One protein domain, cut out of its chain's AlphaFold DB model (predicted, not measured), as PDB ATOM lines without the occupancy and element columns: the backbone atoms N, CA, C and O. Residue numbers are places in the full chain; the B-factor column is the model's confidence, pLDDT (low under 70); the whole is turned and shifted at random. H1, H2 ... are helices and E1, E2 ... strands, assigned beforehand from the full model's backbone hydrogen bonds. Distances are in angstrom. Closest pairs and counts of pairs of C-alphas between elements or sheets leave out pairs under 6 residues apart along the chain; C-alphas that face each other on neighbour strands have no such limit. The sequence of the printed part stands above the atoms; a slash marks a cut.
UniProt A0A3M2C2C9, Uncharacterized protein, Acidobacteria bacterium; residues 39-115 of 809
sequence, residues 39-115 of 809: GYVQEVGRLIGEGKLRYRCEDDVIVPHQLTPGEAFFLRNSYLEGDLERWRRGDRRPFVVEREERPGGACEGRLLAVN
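Overview. This is residues 39 to 115 of the 809 residues of an uncharacterized protein of Acidobacteria bacterium (UniProt A0A3M2C2C9). A long strand hairpin, E3 and E4, reaches from the body of the domain to one end of its longest axis, and a short strand hairpin, E1 and E2, packs on it with E1 beside E4. The three helices gather toward the opposite end: H1 packs on E4, H3 packs on E2, and H2 lies farthest from the turn of the long hairpin. The printed part has 77 residues, with three named helices and four named strands in the order H1, E1, E2, H2, H3, E3, E4, and its class is mixed, helices and strands. Each hairpin is an antiparallel sheet of two strands, in the orders E1 - E2 and E3 - E4. The whole is compact, with a radius of gyration of the C-alphas of 12.5 A, and its outline is elongated, spanning 40 by 23 by 17 A.

Along the chain. E3 covers residues 95 to 101 and is 18.6 A long from first to last C-alpha. E4, residues 107 to 114, is 20.8 A long and ends at C-alpha 114 at (245.098, 269.052, -190.953). E1, residues 53 to 56, is 9.8 A long, and E2, residues 61 to 64, is 10.0 A long. H1, residues 39 to 49, is 15.1 A long and begins at C-alpha 39 at (250.368, 274.292, -200.365). H2, residues 69 to 77, is 12.2 A long, and H3, residues 80 to 88, is 12.4 A long.

Arrangement. E3 and E4 form an antiparallel hairpin, their directions at 164 degrees, with N 98 and O 110 within hydrogen-bond range at 2.9 A. E1 and E4 have 9 pairs of C-alphas within 8 A, the closest those of Tyr 55 and Leu 111 at 5.2 A. E1 and E2 form the other antiparallel hairpin, at 149 degrees, with N 56 and O 61 within hydrogen-bond range at 2.8 A. H1 and E4 have 8 such C-alpha pairs, the closest those of Gly 45 and Ala 113 at 6.1 A. E2 and H3 have 7, the closest those of Val 61 and Arg 88 at 6.0 A. H2 and H3 are close but not clearly touching, at a steep tilt of 66 degrees, the same way; their closest C-alphas, of Leu 75 and Glu 81, are 5.5 A apart. H1 and H2 are near each other. Among the pairs that are apart are H2 and E3, and H3 and E4. In H1, H2 and H3 every O i to N i+4 pair is within hydrogen-bond range.

Size, cuts and confidence. The two C-alphas farthest apart, those of Gly 39 and Gly 104, are 40.7 A apart. The printed part has no cut. The link H3 to E3 is short and the other links are tight. The mean pLDDT of the printed part is 93.1, and no printed residue is under 70.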
ATOM      1  N   GLY A  39     250.735 272.893-200.595       81.81
ATOM      2  CA  GLY A  39     250.368 274.292-200.365       81.81
ATOM      3  C   GLY A  39     249.100 274.457-199.518       81.81
ATOM      4  O   GLY A  39     249.022 275.374-198.709       81.81
ATOM      5  N   TYR A  40     248.131 273.541-199.637       91.12
ATOM      6  CA  TYR A  40     246.956 273.519-198.761       91.12
ATOM      7  C   TYR A  40     247.341 273.150-197.328       91.12
ATOM      8  O   TYR A  40     246.964 273.847-196.392       91.12
ATOM      9  N   VAL A  41     248.116 272.074-197.153       90.69
ATOM     10  CA  VAL A  41     248.526 271.583-195.828       90.69
ATOM     11  C   VAL A  41     249.363 272.626-195.090       90.69
ATOM     12  O   VAL A  41     249.107 272.891-193.918       90.69
ATOM     13  N   GLN A  42     250.326 273.244-195.778       90.06
ATOM     14  CA  GLN A  42     251.167 274.300-195.215       90.06
ATOM     15  C   GLN A  42     250.338 275.511-194.789       90.06
ATOM     16  O   GLN A  42     250.495 275.998-193.671       90.06
ATOM     17  N   GLU A  43     249.421 275.967-195.641       93.19
ATOM     18  CA  GLU A  43     248.616 277.150-195.357       93.19
ATOM     19  C   GLU A  43     247.598 276.902-194.233       93.19
ATOM     20  O   GLU A  43     247.448 277.731-193.337       93.19
ATOM     21  N   VAL A  44     246.955 275.730-194.190       95.62
ATOM     22  CA  VAL A  44     246.085 275.358-193.061       95.62
ATOM     23  C   VAL A  44     246.896 275.197-191.777       95.62
ATOM     24  O   VAL A  44     246.469 275.677-190.729       95.62
ATOM     25  N   GLY A  45     248.085 274.591-191.844       94.56
ATOM     26  CA  GLY A  45     249.011 274.501-190.715       94.56
ATOM     27  C   GLY A  45     249.402 275.877-190.170       94.56
ATOM     28  O   GLY A  45     249.368 276.087-188.957       94.56
ATOM     29  N   ARG A  46     249.678 276.847-191.053       96.88
ATOM     30  CA  ARG A  46     249.930 278.249-190.688       96.88
ATOM     31  C   ARG A  46     248.722 278.871-189.983       96.88
ATOM     32  O   ARG A  46     248.879 279.459-188.915       96.88
ATOM     33  N   LEU A  47     247.512 278.692-190.519       97.00
ATOM     34  CA  LEU A  47     246.279 279.194-189.900       97.00
ATOM     35  C   LEU A  47     246.009 278.568-188.519       97.00
ATOM     36  O   LEU A  47     245.523 279.255-187.621       97.00
ATOM     37  N   ILE A  48     246.331 277.286-188.325       97.06
ATOM     38  CA  ILE A  48     246.255 276.617-187.017       97.06
ATOM     39  C   ILE A  48     247.287 277.221-186.054       97.06
ATOM     40  O   ILE A  48     246.930 277.606-184.941       97.06
ATOM     41  N   GLY A  49     248.545 277.358-186.486       95.12
ATOM     42  CA  GLY A  49     249.640 277.899-185.672       95.12
ATOM     43  C   GLY A  49     249.422 279.348-185.229       95.12
ATOM     44  O   GLY A  49     249.731 279.702-184.095       95.12
ATOM     45  N   GLU A  50     248.812 280.171-186.083       96.75
ATOM     46  CA  GLU A  50     248.424 281.552-185.764       96.75
ATOM     47  C   GLU A  50     247.137 281.643-184.922       96.75
ATOM     48  O   GLU A  50     246.672 282.737-184.597       96.75
ATOM     49  N   GLY A  51     246.520 280.508-184.574       95.50
ATOM     50  CA  GLY A  51     245.266 280.464-183.821       95.50
ATOM     51  C   GLY A  51     244.074 281.038-184.592       95.50
ATOM     52  O   GLY A  51     243.087 281.448-183.970       95.50
ATOM     53  N   LYS A  52     244.164 281.082-185.924       96.94
ATOM     54  CA  LYS A  52     243.112 281.525-186.848       96.94
ATOM     55  C   LYS A  52     242.144 280.408-187.217       96.94
ATOM     56  O   LYS A  52     241.044 280.695-187.671       96.94
ATOM     57  N   LEU A  53     242.508 279.150-186.990       97.19
ATOM     58  CA  LEU A  53     241.582 278.018-186.943       97.19
ATOM     59  C   LEU A  53     241.581 277.459-185.526       97.19
ATOM     60  O   LEU A  53     242.616 277.023-185.029       97.19
ATOM     61  N   ARG A  54     240.424 277.492-184.862       96.12
ATOM     62  CA  ARG A  54     240.287 277.029-183.476       96.12
ATOM     63  C   ARG A  54     239.271 275.911-183.394       96.12
ATOM     64  O   ARG A  54     238.159 276.054-183.897       96.12
ATOM     65  N   TYR A  55     239.650 274.825-182.732       97.06
ATOM     66  CA  TYR A  55     238.702 273.808-182.310       97.06
ATOM     67  C   TYR A  55     238.001 274.278-181.034       97.06
ATOM     68  O   TYR A  55     238.656 274.688-180.080       97.06
ATOM     69  N   ARG A  56     236.671 274.261-181.045       95.94
ATOM     70  CA  ARG A  56     235.818 274.500-179.881       95.94
ATOM     71  C   ARG A  56     235.253 273.160-179.457       95.94
ATOM     72  O   ARG A  56     234.442 272.593-180.189       95.94
ATOM     73  N   CYS A  57     235.711 272.649-178.321       93.44
ATOM     74  CA  CYS A  57     235.347 271.304-177.902       93.44
ATOM     75  C   CYS A  57     233.865 271.184-177.524       93.44
ATOM     76  O   CYS A  57     233.244 270.167-177.819       93.44
ATOM     77  N   GLU A  58     233.286 272.224-176.920       92.19
ATOM     78  CA  GLU A  58     231.910 272.211-176.410       92.19
ATOM     79  C   GLU A  58     230.890 271.938-177.516       92.19
ATOM     80  O   GLU A  58     229.932 271.194-177.328       92.19
ATOM     81  N   ASP A  59     231.143 272.516-178.688       93.25
ATOM     82  CA  ASP A  59     230.294 272.394-179.870       93.25
ATOM     83  C   ASP A  59     230.850 271.376-180.877       93.25
ATOM     84  O   ASP A  59     230.232 271.107-181.905       93.25
ATOM     85  N   ASP A  60     232.044 270.845-180.605       94.19
ATOM     86  CA  ASP A  60     232.805 269.949-181.470       94.19
ATOM     87  C   ASP A  60     232.953 270.473-182.915       94.19
ATOM     88  O   ASP A  60     232.831 269.744-183.907       94.19
ATOM     89  N   VAL A  61     233.243 271.774-183.037       96.19
ATOM     90  CA  VAL A  61     233.407 272.481-184.316       96.19
ATOM     91  C   VAL A  61     234.770 273.143-184.429       96.19
ATOM     92  O   VAL A  61     235.343 273.627-183.456       96.19
ATOM     93  N   ILE A  62     235.262 273.242-185.659       96.94
ATOM     94  CA  ILE A  62     236.413 274.075-185.993       96.94
ATOM     95  C   ILE A  62     235.889 275.375-186.606       96.94
ATOM     96  O   ILE A  62     235.082 275.359-187.541       96.94
ATOM     97  N   VAL A  63     236.323 276.509-186.055       96.38
ATOM     98  CA  VAL A  63     235.891 277.841-186.487       96.38
ATOM     99  C   VAL A  63     237.075 278.691-186.955       96.38
ATOM    100  O   VAL A  63     238.096 278.756-186.262       96.38
ATOM    101  N   PRO A  64     236.953 279.364-188.113       96.38
ATOM    102  CA  PRO A  64     237.909 280.379-188.523       96.38
ATOM    103  C   PRO A  64     237.737 281.659-187.691       96.38
ATOM    104  O   PRO A  64     236.617 282.065-187.378       96.38
ATOM    105  N   HIS A  65     238.842 282.316-187.346       95.75
ATOM    106  CA  HIS A  65     238.879 283.525-186.530       95.75
ATOM    107  C   HIS A  65     239.858 284.547-187.122       95.75
ATOM    108  O   HIS A  65     240.997 284.204-187.419       95.75
ATOM    109  N   GLN A  66     239.414 285.802-187.275       94.94
ATOM    110  CA  GLN A  66     240.244 286.938-187.720       94.94
ATOM    111  C   GLN A  66     241.034 286.688-189.023       94.94
ATOM    112  O   GLN A  66     242.202 287.059-189.140       94.94
ATOM    113  N   LEU A  67     240.392 286.069-190.017       95.25
ATOM    114  CA  LEU A  67     241.009 285.868-191.329       95.25
ATOM    115  C   LEU A  67     241.165 287.203-192.069       95.25
ATOM    116  O   LEU A  67     240.219 287.986-192.174       95.25
ATOM    117  N   THR A  68     242.344 287.437-192.638       95.62
ATOM    118  CA  THR A  68     242.572 288.508-193.616       95.62
ATOM    119  C   THR A  68     241.772 288.250-194.902       95.62
ATOM    120  O   THR A  68     241.343 287.119-195.152       95.62
ATOM    121  N   PRO A  69     241.587 289.253-195.784       94.44
ATOM    122  CA  PRO A  69     240.894 289.044-197.057       94.44
ATOM    123  C   PRO A  69     241.492 287.917-197.920       94.44
ATOM    124  O   PRO A  69     240.738 287.163-198.535       94.44
ATOM    125  N   GLY A  70     242.824 287.767-197.926       86.62
ATOM    126  CA  GLY A  70     243.522 286.692-198.643       86.62
ATOM    127  C   GLY A  70     243.276 285.307-198.037       86.62
ATOM    128  O   GLY A  70     243.003 284.357-198.761       86.62
ATOM    129  N   GLU A  71     243.265 285.194-196.710       94.81
ATOM    130  CA  GLU A  71     242.973 283.932-196.011       94.81
ATOM    131  C   GLU A  71     241.501 283.532-196.138       94.81
ATOM    132  O   GLU A  71     241.178 282.360-196.303       94.81
ATOM    133  N   ALA A  72     240.592 284.509-196.123       92.81
ATOM    134  CA  ALA A  72     239.181 284.275-196.404       92.81
ATOM    135  C   ALA A  72     238.964 283.839-197.864       92.81
ATOM    136  O   ALA A  72     238.069 283.041-198.143       92.81
ATOM    137  N   PHE A  73     239.775 284.346-198.802       87.62
ATOM    138  CA  PHE A  73     239.795 283.860-200.180       87.62
ATOM    139  C   PHE A  73     240.318 282.420-200.256       87.62
ATOM    140  O   PHE A  73     239.669 281.593-200.893       87.62
ATOM    141  N   PHE A  74     241.417 282.094-199.569       88.88
ATOM    142  CA  PHE A  74     241.940 280.727-199.482       88.88
ATOM    143  C   PHE A  74     240.919 279.754-198.880       88.88
ATOM    144  O   PHE A  74     240.692 278.694-199.453       88.88
ATOM    145  N   LEU A  75     240.244 280.122-197.785       93.62
ATOM    146  CA  LEU A  75     239.192 279.314-197.157       93.62
ATOM    147  C   LEU A  75     238.134 278.864-198.179       93.62
ATOM    148  O   LEU A  75     237.837 277.675-198.245       93.62
ATOM    149  N   ARG A  76     237.623 279.801-198.991       90.69
ATOM    150  CA  ARG A  76     236.551 279.567-199.979       90.69
ATOM    151  C   ARG A  76     237.005 278.884-201.270       90.69
ATOM    152  O   ARG A  76     236.191 278.310-201.978       90.69
ATOM    153  N   ASN A  77     238.284 279.006-201.624       81.88
ATOM    154  CA  ASN A  77     238.820 278.516-202.903       81.88
ATOM    155  C   ASN A  77     239.807 277.347-202.727       81.88
ATOM    156  O   ASN A  77     240.537 277.008-203.656       81.88
ATOM    157  N   SER A  78     239.842 276.740-201.543       87.88
ATOM    158  CA  SER A  78     240.622 275.539-201.231       87.88
ATOM    159  C   SER A  78     239.714 274.441-200.671       87.88
ATOM    160  O   SER A  78     238.491 274.574-200.657       87.88
ATOM    161  N   TYR A  79     240.302 273.352-200.173       90.44
ATOM    162  CA  TYR A  79     239.549 272.294-199.501       90.44
ATOM    163  C   TYR A  79     239.024 272.695-198.111       90.44
ATOM    164  O   TYR A  79     238.177 271.988-197.567       90.44
ATOM    165  N   LEU A  80     239.485 273.818-197.540       94.88
ATOM    166  CA  LEU A  80     239.281 274.138-196.124       94.88
ATOM    167  C   LEU A  80     237.804 274.325-195.776       94.88
ATOM    168  O   LEU A  80     237.343 273.787-194.775       94.88
ATOM    169  N   GLU A  81     237.039 275.050-196.593       96.19
ATOM    170  CA  GLU A  81     235.602 275.227-196.357       96.19
ATOM    171  C   GLU A  81     234.860 273.882-196.361       96.19
ATOM    172  O   GLU A  81     234.110 273.581-195.429       96.19
ATOM    173  N   GLY A  82     235.155 273.027-197.344       93.62
ATOM    174  CA  GLY A  82     234.590 271.682-197.429       93.62
ATOM    175  C   GLY A  82     234.985 270.786-196.252       93.62
ATOM    176  O   GLY A  82     234.156 270.022-195.759       93.62
ATOM    177  N   ASP A  83     236.217 270.893-195.761       96.00
ATOM    178  CA  ASP A  83     236.693 270.141-194.597       96.00
ATOM    179  C   ASP A  83     236.010 270.576-193.306       96.00
ATOM    180  O   ASP A  83     235.597 269.730-192.510       96.00
ATOM    181  N   LEU A  84     235.844 271.886-193.105       96.56
ATOM    182  CA  LEU A  84     235.115 272.423-191.956       96.56
ATOM    183  C   LEU A  84     233.648 271.975-191.979       96.56
ATOM    184  O   LEU A  84     233.090 271.632-190.936       96.56
ATOM    185  N   GLU A  85     233.016 271.933-193.153       95.62
ATOM    186  CA  GLU A  85     231.669 271.380-193.297       95.62
ATOM    187  C   GLU A  85     231.608 269.879-193.007       95.62
ATOM    188  O   GLU A  85     230.698 269.425-192.314       95.62
ATOM    189  N   ARG A  86     232.565 269.098-193.519       92.69
ATOM    190  CA  ARG A  86     232.663 267.655-193.259       92.69
ATOM    191  C   ARG A  86     232.832 267.367-191.772       92.69
ATOM    192  O   ARG A  86     232.110 266.520-191.248       92.69
ATOM    193  N   TRP A  87     233.680 268.134-191.090       96.00
ATOM    194  CA  TRP A  87     233.841 268.069-189.640       96.00
ATOM    195  C   TRP A  87     232.517 268.328-188.915       96.00
ATOM    196  O   TRP A  87     232.115 267.532-188.071       96.00
ATOM    197  N   ARG A  88     231.774 269.377-189.301       95.50
ATOM    198  CA  ARG A  88     230.433 269.665-188.747       95.50
ATOM    199  C   ARG A  88     229.421 268.545-189.007       95.50
ATOM    200  O   ARG A  88     228.502 268.367-188.217       95.50
ATOM    201  N   ARG A  89     229.579 267.790-190.098       93.38
ATOM    202  CA  ARG A  89     228.761 266.606-190.420       93.38
ATOM    203  C   ARG A  89     229.261 265.321-189.740       93.38
ATOM    204  O   ARG A  89     228.693 264.260-189.982       93.38
ATOM    205  N   GLY A  90     230.294 265.403-188.901       93.19
ATOM    206  CA  GLY A  90     230.831 264.291-188.116       93.19
ATOM    207  C   GLY A  90     232.013 263.548-188.744       93.19
ATOM    208  O   GLY A  90     232.547 262.639-188.112       93.19
ATOM    209  N   ASP A  91     232.468 263.918-189.947       92.38
ATOM    210  CA  ASP A  91     233.661 263.321-190.556       92.38
ATOM    211  C   ASP A  91     234.921 263.947-189.948       92.38
ATOM    212  O   ASP A  91     235.299 265.072-190.274       92.38
ATOM    213  N   ARG A  92     235.563 263.209-189.037       94.06
ATOM    214  CA  ARG A  92     236.749 263.670-188.296       94.06
ATOM    215  C   ARG A  92     238.058 263.467-189.042       94.06
ATOM    216  O   ARG A  92     239.086 263.970-188.616       94.06
ATOM    217  N   ARG A  93     238.042 262.761-190.173       91.81
ATOM    218  CA  ARG A  93     239.256 262.455-190.936       91.81
ATOM    219  C   ARG A  93     240.028 263.678-191.458       91.81
ATOM    220  O   ARG A  93     241.242 263.520-191.563       91.81
ATOM    221  N   PRO A  94     239.429 264.849-191.780       95.25
ATOM    222  CA  PRO A  94     240.186 265.982-192.313       95.25
ATOM    223  C   PRO A  94     241.143 266.644-191.313       95.25
ATOM    224  O   PRO A  94     242.095 267.289-191.739       95.25
ATOM    225  N   PHE A  95     240.934 266.498-190.001       96.06
ATOM    226  CA  PHE A  95     241.709 267.211-188.981       96.06
ATOM    227  C   PHE A  95     242.174 266.284-187.860       96.06
ATOM    228  O   PHE A  95     241.511 265.309-187.521       96.06
ATOM    229  N   VAL A  96     243.310 266.619-187.253       94.62
ATOM    230  CA  VAL A  96     243.814 265.985-186.034       94.62
ATOM    231  C   VAL A  96     243.539 266.933-184.878       94.62
ATOM    232  O   VAL A  96     244.027 268.066-184.864       94.62
ATOM    233  N   VAL A  97     242.742 266.473-183.922       95.50
ATOM    234  CA  VAL A  97     242.307 267.251-182.765       95.50
ATOM    235  C   VAL A  97     242.655 266.489-181.498       95.50
ATOM    236  O   VAL A  97     242.418 265.289-181.404       95.50
ATOM    237  N   GLU A  98     243.204 267.206-180.529       95.06
ATOM    238  CA  GLU A  98     243.367 266.746-179.157       95.06
ATOM    239  C   GLU A  98     242.171 267.229-178.343       95.06
ATOM    240  O   GLU A  98     241.793 268.398-178.427       95.06
ATOM    241  N   ARG A  99     241.551 266.327-177.587       94.06
ATOM    242  CA  ARG A  99     240.384 266.618-176.758       94.06
ATOM    243  C   ARG A  99     240.608 266.031-175.372       94.06
ATOM    244  O   ARG A  99     240.779 264.824-175.243       94.06
ATOM    245  N   GLU A 100     240.561 266.881-174.357       93.50
ATOM    246  CA  GLU A 100     240.681 266.517-172.951       93.50
ATOM    247  C   GLU A 100     239.377 266.866-172.224       93.50
ATOM    248  O   GLU A 100     238.957 268.025-172.156       93.50
ATOM    249  N   GLU A 101     238.713 265.850-171.675       91.44
ATOM    250  CA  GLU A 101     237.520 266.053-170.855       91.44
ATOM    251  C   GLU A 101     237.920 266.372-169.416       91.44
ATOM    252  O   GLU A 101     238.657 265.623-168.772       91.44
ATOM    253  N   ARG A 102     237.418 267.490-168.892       90.38
ATOM    254  CA  ARG A 102     237.678 267.934-167.524       90.38
ATOM    255  C   ARG A 102     236.534 267.547-166.584       90.38
ATOM    256  O   ARG A 102     235.367 267.497-166.991       90.38
ATOM    257  N   PRO A 103     236.834 267.332-165.290       84.06
ATOM    258  CA  PRO A 103     235.812 267.129-164.270       84.06
ATOM    259  C   PRO A 103     234.774 268.262-164.285       84.06
ATOM    260  O   PRO A 103     235.130 269.437-164.338       84.06
ATOM    261  N   GLY A 104     233.488 267.906-164.235       86.38
ATOM    262  CA  GLY A 104     232.380 268.868-164.296       86.38
ATOM    263  C   GLY A 104     231.822 269.136-165.700       86.38
ATOM    264  O   GLY A 104     231.016 270.048-165.853       86.38
ATOM    265  N   GLY A 105     232.218 268.357-166.714       82.69
ATOM    266  CA  GLY A 105     231.681 268.466-168.079       82.69
ATOM    267  C   GLY A 105     232.288 269.603-168.906       82.69
ATOM    268  O   GLY A 105     231.841 269.851-170.021       82.69
ATOM    269  N   ALA A 106     233.309 270.282-168.377       85.56
ATOM    270  CA  ALA A 106     234.138 271.183-169.165       85.56
ATOM    271  C   ALA A 106     235.014 270.361-170.119       85.56
ATOM    272  O   ALA A 106     235.453 269.265-169.777       85.56
ATOM    273  N   CYS A 107     235.295 270.889-171.303       90.38
ATOM    274  CA  CYS A 107     236.207 270.254-172.238       90.38
ATOM    275  C   CYS A 107     237.238 271.266-172.719       90.38
ATOM    276  O   CYS A 107     236.889 272.399-173.039       90.38
ATOM    277  N   GLU A 108     238.496 270.848-172.793       91.06
ATOM    278  CA  GLU A 108     239.523 271.590-173.503       91.06
ATOM    279  C   GLU A 108     239.893 270.821-174.764       91.06
ATOM    280  O   GLU A 108     240.067 269.605-174.749       91.06
ATOM    281  N   GLY A 109     239.965 271.521-175.888       90.44
ATOM    282  CA  GLY A 109     240.333 270.894-177.140       90.44
ATOM    283  C   GLY A 109     241.249 271.787-177.952       90.44
ATOM    284  O   GLY A 109     241.093 273.007-177.979       90.44
ATOM    285  N   ARG A 110     242.186 271.162-178.656       94.75
ATOM    286  CA  ARG A 110     243.153 271.838-179.507       94.75
ATOM    287  C   ARG A 110     243.164 271.218-180.894       94.75
ATOM    288  O   ARG A 110     243.298 270.011-181.059       94.75
ATOM    289  N   LEU A 111     243.075 272.073-181.909       95.94
ATOM    290  CA  LEU A 111     243.344 271.675-183.284       95.94
ATOM    291  C   LEU A 111     244.859 271.554-183.462       95.94
ATOM    292  O   LEU A 111     245.569 272.547-183.306       95.94
ATOM    293  N   LEU A 112     245.347 270.348-183.740       94.94
ATOM    294  CA  LEU A 112     246.778 270.080-183.868       94.94
ATOM    295  C   LEU A 112     247.251 270.263-185.309       94.94
ATOM    296  O   LEU A 112     248.247 270.940-185.551       94.94
ATOM    297  N   ALA A 113     246.536 269.669-186.264       94.94
ATOM    298  CA  ALA A 113     246.923 269.680-187.671       94.94
ATOM    299  C   ALA A 113     245.731 269.397-188.597       94.94
ATOM    300  O   ALA A 113     244.681 268.914-188.170       94.94
ATOM    301  N   VAL A 114     245.923 269.643-189.892       94.25
ATOM    302  CA  VAL A 114     245.098 269.052-190.953       94.25
ATOM    303  C   VAL A 114     245.681 267.691-191.338       94.25
ATOM    304  O   VAL A 114     246.899 267.519-191.391       94.25
ATOM    305  N   ASN A 115     244.831 266.703-191.599       88.50
ATOM    306  CA  ASN A 115     245.267 265.381-192.025       88.50
ATOM    307  C   ASN A 115     245.694 265.420-193.498       88.50
ATOM    308  O   ASN A 115     244.865 265.370-194.408       88.50
TER     309      ASN A 115